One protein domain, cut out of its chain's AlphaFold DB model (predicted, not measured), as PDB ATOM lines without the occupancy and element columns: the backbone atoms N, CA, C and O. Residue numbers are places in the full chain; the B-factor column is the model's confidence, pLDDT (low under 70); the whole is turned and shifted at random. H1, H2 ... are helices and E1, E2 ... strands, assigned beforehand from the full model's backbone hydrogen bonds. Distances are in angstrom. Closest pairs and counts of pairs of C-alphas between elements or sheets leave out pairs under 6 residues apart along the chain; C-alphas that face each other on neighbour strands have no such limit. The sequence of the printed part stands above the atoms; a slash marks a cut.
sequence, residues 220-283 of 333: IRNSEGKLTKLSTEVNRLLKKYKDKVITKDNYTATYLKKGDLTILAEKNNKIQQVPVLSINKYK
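Overview. This is residues 220 to 283 of the 333 residues of the protein "Mg_chelatase domain-containing protein" of Nanoarchaeota archaeon (UniProt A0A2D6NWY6). What is the main picture? A small antiparallel sheet of three strands, E2, E3 and E6, lies toward one end of an elongated model with the helix H1 across one face, and the two-stranded hairpin of E4 and E5 reaches to the other end. What makes it up? The 64 printed residues hold one named helix and six named strands in the order E1 H1 E2 E3 E4 E5 E6, of mixed class, with the larger sheet in the order E2 - E3 - E6. How large and dense is it? It is only just compact, close to loose, with a radius of gyration of the C-alphas of 12.6 A and spans of 39 by 21 by 20 A.

Arrangement. How is the larger sheet joined? E2, residues 246 to 248, and E3, residues 251 to 255, form a hairpin, with N 246 and O 253 2.8 A apart, within hydrogen-bond range. E3 is the inner strand and is antiparallel to E6, residues 278 to 282, with N 281 and O 252 at 2.7 A. How does the helix stand to it? H1, residues 230 to 240, is on this sheet at a height over the sheet of 8.6 A, making two layers, a helix on one face of a sheet. It runs across the strands, at 69 degrees to E6 on the local plane; the closest C-alphas of H1 and E6 are those of Val 234 and Ile 279, 6.5 A apart. In H1 every O i to N i+4 pair is within hydrogen-bond range. What about the rest? E4, residues 262 to 267, and E5, residues 270 to 275, form a second antiparallel hairpin, with N 274 and O 263 at 2.8 A; E5 runs on into E6 across a break of 2 residues, at 80 degrees. E1, residues 227 to 229, pairs with no named strand, but its residues 227 to 228 pair antiparallel with residues 220 to 221.

Along the chain. Where do the elements begin and end? E1 begins at C-alpha 227, (205.386, 259.328, 325.281), and E6 ends at C-alpha 282, (221.091, 254.852, 340.550). How long are the longer ones? From first to last C-alpha, H1 measures 15.2 A, E5 15.3 A, E3 and E4 13.6 A each, and E6 13.5 A. The short E1 and E2 measure 7.0 A and 6.7 A.

Size, cuts and confidence. How far does it reach? The two C-alphas farthest apart, those of Asp 249 and Asn 269, are 38.8 A apart. Is anything missing or uncertain? The printed part has no cut and no long link; mean pLDDT of the printed part is 81.3, and residues 223 and 267 are under 70.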
ATOM      1  N   ILE A 220     208.203 260.131 329.966       80.44
ATOM      2  CA  ILE A 220     208.641 261.423 329.434       80.44
ATOM      3  C   ILE A 220     208.189 261.561 327.982       80.44
ATOM      4  O   ILE A 220     208.037 260.566 327.273       80.44
ATOM      5  N   ARG A 221     207.978 262.795 327.520       79.19
ATOM      6  CA  ARG A 221     207.847 263.075 326.086       79.19
ATOM      7  C   ARG A 221     209.241 263.312 325.516       79.19
ATOM      8  O   ARG A 221     209.944 264.195 326.001       79.19
ATOM      9  N   ASN A 222     209.633 262.490 324.547       70.56
ATOM     10  CA  ASN A 222     210.929 262.599 323.880       70.56
ATOM     11  C   ASN A 222     210.955 263.783 322.886       70.56
ATOM     12  O   ASN A 222     209.971 264.510 322.736       70.56
ATOM     13  N   SER A 223     212.070 263.934 322.170       66.44
ATOM     14  CA  SER A 223     212.297 264.979 321.160       66.44
ATOM     15  C   SER A 223     211.280 264.996 320.013       66.44
ATOM     16  O   SER A 223     211.095 266.023 319.368       66.44
ATOM     17  N   GLU A 224     210.596 263.877 319.783       71.38
ATOM     18  CA  GLU A 224     209.563 263.696 318.756       71.38
ATOM     19  C   GLU A 224     208.144 263.897 319.324       71.38
ATOM     20  O   GLU A 224     207.147 263.678 318.642       71.38
ATOM     21  N   GLY A 225     208.026 264.277 320.603       70.81
ATOM     22  CA  GLY A 225     206.748 264.439 321.300       70.81
ATOM     23  C   GLY A 225     206.084 263.123 321.724       70.81
ATOM     24  O   GLY A 225     204.994 263.156 322.306       70.81
ATOM     25  N   LYS A 226     206.734 261.976 321.488       80.50
ATOM     26  CA  LYS A 226     206.228 260.636 321.803       80.50
ATOM     27  C   LYS A 226     206.420 260.306 323.279       80.50
ATOM     28  O   LYS A 226     207.506 260.461 323.843       80.50
ATOM     29  N   LEU A 227     205.359 259.793 323.898       81.19
ATOM     30  CA  LEU A 227     205.386 259.328 325.281       81.19
ATOM     31  C   LEU A 227     206.215 258.037 325.381       81.19
ATOM     32  O   LEU A 227     205.851 257.011 324.810       81.19
ATOM     33  N   THR A 228     207.332 258.093 326.099       82.50
ATOM     34  CA  THR A 228     208.280 256.984 326.250       82.50
ATOM     35  C   THR A 228     208.621 256.789 327.720       82.50
ATOM     36  O   THR A 228     208.693 257.743 328.493       82.50
ATOM     37  N   LYS A 229     208.828 255.537 328.132       84.94
ATOM     38  CA  LYS A 229     209.234 255.216 329.501       84.94
ATOM     39  C   LYS A 229     210.663 255.711 329.747       84.94
ATOM     40  O   LYS A 229     211.569 255.376 328.983       84.94
ATOM     41  N   LEU A 230     210.873 256.466 330.825       83.56
ATOM     42  CA  LEU A 230     212.157 257.089 331.159       83.56
ATOM     43  C   LEU A 230     213.280 256.053 331.260       83.56
ATOM     44  O   LEU A 230     214.358 256.255 330.714       83.56
ATOM     45  N   SER A 231     213.020 254.913 331.904       83.25
ATOM     46  CA  SER A 231     214.012 253.836 332.024       83.25
ATOM     47  C   SER A 231     214.456 253.273 330.677       83.25
ATOM     48  O   SER A 231     215.642 252.989 330.506       83.25
ATOM     49  N   THR A 232     213.542 253.128 329.717       85.50
ATOM     50  CA  THR A 232     213.873 252.678 328.361       85.50
ATOM     51  C   THR A 232     214.834 253.659 327.701       85.50
ATOM     52  O   THR A 232     215.863 253.245 327.171       85.50
ATOM     53  N   GLU A 233     214.542 254.954 327.804       85.62
ATOM     54  CA  GLU A 233     215.332 256.003 327.164       85.62
ATOM     55  C   GLU A 233     216.707 256.188 327.822       85.62
ATOM     56  O   GLU A 233     217.729 256.237 327.138       85.62
ATOM     57  N   VAL A 234     216.761 256.170 329.156       86.50
ATOM     58  CA  VAL A 234     218.015 256.222 329.921       86.50
ATOM     59  C   VAL A 234     218.893 255.006 329.615       86.50
ATOM     60  O   VAL A 234     220.074 255.166 329.320       86.50
ATOM     61  N   ASN A 235     218.341 253.785 329.619       87.12
ATOM     62  CA  ASN A 235     219.117 252.582 329.293       87.12
ATOM     63  C   ASN A 235     219.600 252.594 327.827       87.12
ATOM     64  O   ASN A 235     220.724 252.170 327.554       87.12
ATOM     65  N   ARG A 236     218.786 253.098 326.886       88.69
ATOM     66  CA  ARG A 236     219.152 253.253 325.467       88.69
ATOM     67  C   ARG A 236     220.343 254.196 325.299       88.69
ATOM     68  O   ARG A 236     221.304 253.853 324.613       88.69
ATOM     69  N   LEU A 237     220.298 255.359 325.942       88.00
ATOM     70  CA  LEU A 237     221.350 256.373 325.868       88.00
ATOM     71  C   LEU A 237     222.627 255.951 326.613       88.00
ATOM     72  O   LEU A 237     223.718 256.158 326.088       88.00
ATOM     73  N   LEU A 238     222.517 255.270 327.759       87.12
ATOM     74  CA  LEU A 238     223.670 254.646 328.427       87.12
ATOM     75  C   LEU A 238     224.327 253.575 327.543       87.12
ATOM     76  O   LEU A 238     225.549 253.473 327.503       87.12
ATOM     77  N   LYS A 239     223.533 252.802 326.783       88.00
ATOM     78  CA  LYS A 239     224.051 251.834 325.802       88.00
ATOM     79  C   LYS A 239     224.719 252.523 324.604       88.00
ATOM     80  O   LYS A 239     225.718 252.009 324.109       88.00
ATOM     81  N   LYS A 240     224.183 253.662 324.147       88.75
ATOM     82  CA  LYS A 240     224.751 254.480 323.059       88.75
ATOM     83  C   LYS A 240     226.108 255.080 323.440       88.75
ATOM     84  O   LYS A 240     226.991 255.148 322.597       88.75
ATOM     85  N   TYR A 241     226.271 255.491 324.696       88.25
ATOM     86  CA  TYR A 241     227.468 256.168 325.204       88.25
ATOM     87  C   TYR A 241     228.353 255.286 326.088       88.25
ATOM     88  O   TYR A 241     229.070 255.822 326.924       88.25
ATOM     89  N   LYS A 242     228.335 253.958 325.900       85.06
ATOM     90  CA  LYS A 242     229.081 252.983 326.724       85.06
ATOM     91  C   LYS A 242     230.518 253.404 327.045       85.06
ATOM     92  O   LYS A 242     230.917 253.320 328.200       85.06
ATOM     93  N   ASP A 243     231.235 253.935 326.059       85.69
ATOM     94  CA  ASP A 243     232.650 254.319 326.185       85.69
ATOM     95  C   ASP A 243     232.876 255.614 326.992       85.69
ATOM     96  O   ASP A 243     234.008 255.983 327.288       85.69
ATOM     97  N   LYS A 244     231.803 256.333 327.339       86.38
ATOM     98  CA  LYS A 244     231.810 257.585 328.119       86.38
ATOM     99  C   LYS A 244     230.985 257.488 329.403       86.38
ATOM    100  O   LYS A 244     230.705 258.508 330.033       86.38
ATOM    101  N   VAL A 245     230.579 256.276 329.782       87.12
ATOM    102  CA  VAL A 245     229.822 256.047 331.010       87.12
ATOM    103  C   VAL A 245     230.748 256.149 332.217       87.12
ATOM    104  O   VAL A 245     231.724 255.416 332.348       87.12
ATOM    105  N   ILE A 246     230.387 257.028 333.144       85.81
ATOM    106  CA  ILE A 246     231.011 257.150 334.454       85.81
ATOM    107  C   ILE A 246     230.243 256.236 335.408       85.81
ATOM    108  O   ILE A 246     229.043 256.424 335.618       85.81
ATOM    109  N   THR A 247     230.933 255.257 335.993       83.81
ATOM    110  CA  THR A 247     230.363 254.367 337.015       83.81
ATOM    111  C   THR A 247     231.090 254.577 338.335       83.81
ATOM    112  O   THR A 247     232.316 254.525 338.379       83.81
ATOM    113  N   LYS A 248     230.333 254.820 339.406       80.00
ATOM    114  CA  LYS A 248     230.839 254.931 340.774       80.00
ATOM    115  C   LYS A 248     229.841 254.270 341.718       80.00
ATOM    116  O   LYS A 248     228.717 254.749 341.847       80.00
ATOM    117  N   ASP A 249     230.241 253.176 342.355       82.06
ATOM    118  CA  ASP A 249     229.385 252.376 343.238       82.06
ATOM    119  C   ASP A 249     228.059 251.986 342.548       82.06
ATOM    120  O   ASP A 249     228.053 251.352 341.492       82.06
ATOM    121  N   ASN A 250     226.927 252.422 343.105       77.94
ATOM    122  CA  ASN A 250     225.583 252.194 342.573       77.94
ATOM    123  C   ASN A 250     225.129 253.262 341.565       77.94
ATOM    124  O   ASN A 250     223.982 253.240 341.120       77.94
ATOM    125  N   TYR A 251     225.991 254.209 341.204       79.12
ATOM    126  CA  TYR A 251     225.680 255.318 340.312       79.12
ATOM    127  C   TYR A 251     226.325 255.126 338.938       79.12
ATOM    128  O   TYR A 251     227.523 254.873 338.814       79.12
ATOM    129  N   THR A 252     225.530 255.302 337.888       84.25
ATOM    130  CA  THR A 252     225.973 255.243 336.495       84.25
ATOM    131  C   THR A 252     225.469 256.475 335.761       84.25
ATOM    132  O   THR A 252     224.271 256.742 335.788       84.25
ATOM    133  N   ALA A 253     226.338 257.217 335.077       86.75
ATOM    134  CA  ALA A 253     225.942 258.416 334.345       86.75
ATOM    135  C   ALA A 253     226.713 258.608 333.043       86.75
ATOM    136  O   ALA A 253     227.814 258.098 332.871       86.75
ATOM    137  N   THR A 254     226.135 259.384 332.132       89.62
ATOM    138  CA  THR A 254     226.819 259.867 330.931       89.62
ATOM    139  C   THR A 254     226.348 261.274 330.595       89.62
ATOM    140  O   THR A 254     225.182 261.625 330.799       89.62
ATOM    141  N   TYR A 255     227.251 262.071 330.034       86.75
ATOM    142  CA  TYR A 255     226.898 263.330 329.391       86.75
ATOM    143  C   TYR A 255     226.321 263.061 328.003       86.75
ATOM    144  O   TYR A 255     226.720 262.108 327.325       86.75
ATOM    145  N   LEU A 256     225.375 263.897 327.594       85.75
ATOM    146  CA  LEU A 256     224.728 263.834 326.291       85.75
ATOM    147  C   LEU A 256     225.254 264.952 325.391       85.75
ATOM    148  O   LEU A 256     225.658 266.017 325.860       85.75
ATOM    149  N   LYS A 257     225.228 264.728 324.075       84.38
ATOM    150  CA  LYS A 257     225.432 265.807 323.109       84.38
ATOM    151  C   LYS A 257     224.123 266.574 322.936       84.38
ATOM    152  O   LYS A 257     223.026 266.029 323.076       84.38
ATOM    153  N   LYS A 258     224.237 267.857 322.593       79.19
ATOM    154  CA  LYS A 258     223.081 268.712 322.302       79.19
ATOM    155  C   LYS A 258     222.218 268.057 321.211       79.19
ATOM    156  O   LYS A 258     222.721 267.777 320.128       79.19
ATOM    157  N   GLY A 259     220.941 267.819 321.513       76.25
ATOM    158  CA  GLY A 259     219.975 267.192 320.600       76.25
ATOM    159  C   GLY A 259     219.760 265.684 320.785       76.25
ATOM    160  O   GLY A 259     218.821 265.155 320.205       76.25
ATOM    161  N   ASP A 260     220.554 264.988 321.610       81.00
ATOM    162  CA  ASP A 260     220.358 263.544 321.854       81.00
ATOM    163  C   ASP A 260     219.069 263.220 322.614       81.00
ATOM    164  O   ASP A 260     218.479 262.158 322.423       81.00
ATOM    165  N   LEU A 261     218.679 264.122 323.513       81.88
ATOM    166  CA  LEU A 261     217.430 264.072 324.247       81.88
ATOM    167  C   LEU A 261     216.985 265.507 324.512       81.88
ATOM    168  O   LEU A 261     217.702 266.288 325.141       81.88
ATOM    169  N   THR A 262     215.799 265.852 324.033       82.69
ATOM    170  CA  THR A 262     215.090 267.068 324.423       82.69
ATOM    171  C   THR A 262     213.795 266.662 325.108       82.69
ATOM    172  O   THR A 262     213.144 265.694 324.714       82.69
ATOM    173  N   ILE A 263     213.450 267.381 326.169       81.56
ATOM    174  CA  ILE A 263     212.192 267.205 326.892       81.56
ATOM    175  C   ILE A 263     211.384 268.492 326.797       81.56
ATOM    176  O   ILE A 263     211.943 269.584 326.698       81.56
ATOM    177  N   LEU A 264     210.061 268.370 326.823       78.56
ATOM    178  CA  LEU A 264     209.187 269.528 326.965       78.56
ATOM    179  C   LEU A 264     209.185 269.957 328.431       78.56
ATOM    180  O   LEU A 264     208.803 269.173 329.298       78.56
ATOM    181  N   ALA A 265     209.616 271.186 328.695       70.50
ATOM    182  CA  ALA A 265     209.597 271.785 330.021       70.50
ATOM    183  C   ALA A 265     209.009 273.197 329.955       70.50
ATOM    184  O   ALA A 265     209.076 273.874 328.925       70.50
ATOM    185  N   GLU A 266     208.418 273.645 331.056       72.31
ATOM    186  CA  GLU A 266     207.924 275.009 331.183       72.31
ATOM    187  C   GLU A 266     209.080 275.951 331.531       72.31
ATOM    188  O   GLU A 266     209.789 275.761 332.520       72.31
ATOM    189  N   LYS A 267     209.284 276.974 330.700       67.44
ATOM    190  CA  LYS A 267     210.260 278.039 330.929       67.44
ATOM    191  C   LYS A 267     209.587 279.380 330.666       67.44
ATOM    192  O   LYS A 267     209.138 279.636 329.552       67.44
ATOM    193  N   ASN A 268     209.534 280.239 331.684       72.81
ATOM    194  CA  ASN A 268     208.871 281.549 331.630       72.81
ATOM    195  C   ASN A 268     207.401 281.451 331.165       72.81
ATOM    196  O   ASN A 268     206.999 282.152 330.235       72.81
ATOM    197  N   ASN A 269     206.625 280.540 331.765       73.38
ATOM    198  CA  ASN A 269     205.214 280.271 331.439       73.38
ATOM    199  C   ASN A 269     204.955 279.870 329.974       73.38
ATOM    200  O   ASN A 269     203.853 280.035 329.450       73.38
ATOM    201  N   LYS A 270     205.979 279.363 329.277       74.06
ATOM    202  CA  LYS A 270     205.869 278.808 327.925       74.06
ATOM    203  C   LYS A 270     206.462 277.409 327.905       74.06
ATOM    204  O   LYS A 270     207.561 277.187 328.412       74.06
ATOM    205  N   ILE A 271     205.758 276.474 327.275       77.50
ATOM    206  CA  ILE A 271     206.280 275.129 327.027       77.50
ATOM    207  C   ILE A 271     207.350 275.235 325.939       77.50
ATOM    208  O   ILE A 271     207.076 275.705 324.836       77.50
ATOM    209  N   GLN A 272     208.575 274.822 326.253       81.94
ATOM    210  CA  GLN A 272     209.712 274.851 325.337       81.94
ATOM    211  C   GLN A 272     210.453 273.515 325.361       81.94
ATOM    212  O   GLN A 272     210.440 272.789 326.356       81.94
ATOM    213  N   GLN A 273     211.124 273.189 324.257       82.00
ATOM    214  CA  GLN A 273     212.033 272.049 324.213       82.00
ATOM    215  C   GLN A 273     213.346 272.415 324.906       82.00
ATOM    216  O   GLN A 273     214.038 273.350 324.500       82.00
ATOM    217  N   VAL A 274     213.699 271.660 325.941       81.06
ATOM    218  CA  VAL A 274     214.926 271.849 326.714       81.06
ATOM    219  C   VAL A 274     215.854 270.654 326.481       81.06
ATOM    220  O   VAL A 274     215.430 269.512 326.677       81.06
ATOM    221  N   PRO A 275     217.109 270.877 326.043       83.31
ATOM    222  CA  PRO A 275     218.074 269.800 325.875       83.31
ATOM    223  C   PRO A 275     218.517 269.251 327.231       83.31
ATOM    224  O   PRO A 275     218.850 270.005 328.145       83.31
ATOM    225  N   VAL A 276     218.562 267.928 327.341       83.69
ATOM    226  CA  VAL A 276     219.072 267.227 328.520       83.69
ATOM    227  C   VAL A 276     220.590 267.115 328.401       83.69
ATOM    228  O   VAL A 276     221.105 266.604 327.409       83.69
ATOM    229  N   LEU A 277     221.315 267.612 329.407       84.50
ATOM    230  CA  LEU A 277     222.784 267.676 329.396       84.50
ATOM    231  C   LEU A 277     223.447 266.354 329.803       84.50
ATOM    232  O   LEU A 277     224.541 266.025 329.348       84.50
ATOM    233  N   SER A 278     222.792 265.597 330.675       84.44
ATOM    234  CA  SER A 278     223.303 264.345 331.217       84.44
ATOM    235  C   SER A 278     222.157 263.463 331.672       84.44
ATOM    236  O   SER A 278     221.103 263.957 332.070       84.44
ATOM    237  N   ILE A 279     222.397 262.159 331.665       85.56
ATOM    238  CA  ILE A 279     221.510 261.183 332.288       85.56
ATOM    239  C   ILE A 279     222.285 260.365 333.303       85.56
ATOM    240  O   ILE A 279     223.472 260.080 333.137       85.56
ATOM    241  N   ASN A 280     221.577 259.956 334.338       83.69
ATOM    242  CA  ASN A 280     222.104 259.148 335.410       83.69
ATOM    243  C   ASN A 280     221.083 258.095 335.830       83.69
ATOM    244  O   ASN A 280     219.873 258.247 335.670       83.69
ATOM    245  N   LYS A 281     221.601 257.002 336.369       81.44
ATOM    246  CA  LYS A 281     220.848 255.889 336.917       81.44
ATOM    247  C   LYS A 281     221.496 255.503 338.233       81.44
ATOM    248  O   LYS A 281     222.700 255.273 338.284       81.44
ATOM    249  N   TYR A 282     220.678 255.403 339.271       74.38
ATOM    250  CA  TYR A 282     221.091 254.852 340.550       74.38
ATOM    251  C   TYR A 282     220.494 253.455 340.714       74.38
ATOM    252  O   TYR A 282     219.296 253.248 340.495       74.38
ATOM    253  N   LYS A 283     221.320 252.479 341.073       70.06
ATOM    254  CA  LYS A 283     220.877 251.143 341.456       70.06
ATOM    255  C   LYS A 283     220.483 251.201 342.932       70.06
ATOM    256  O   LYS A 283     221.331 251.176 343.811       70.06
TER     257      LYS A 283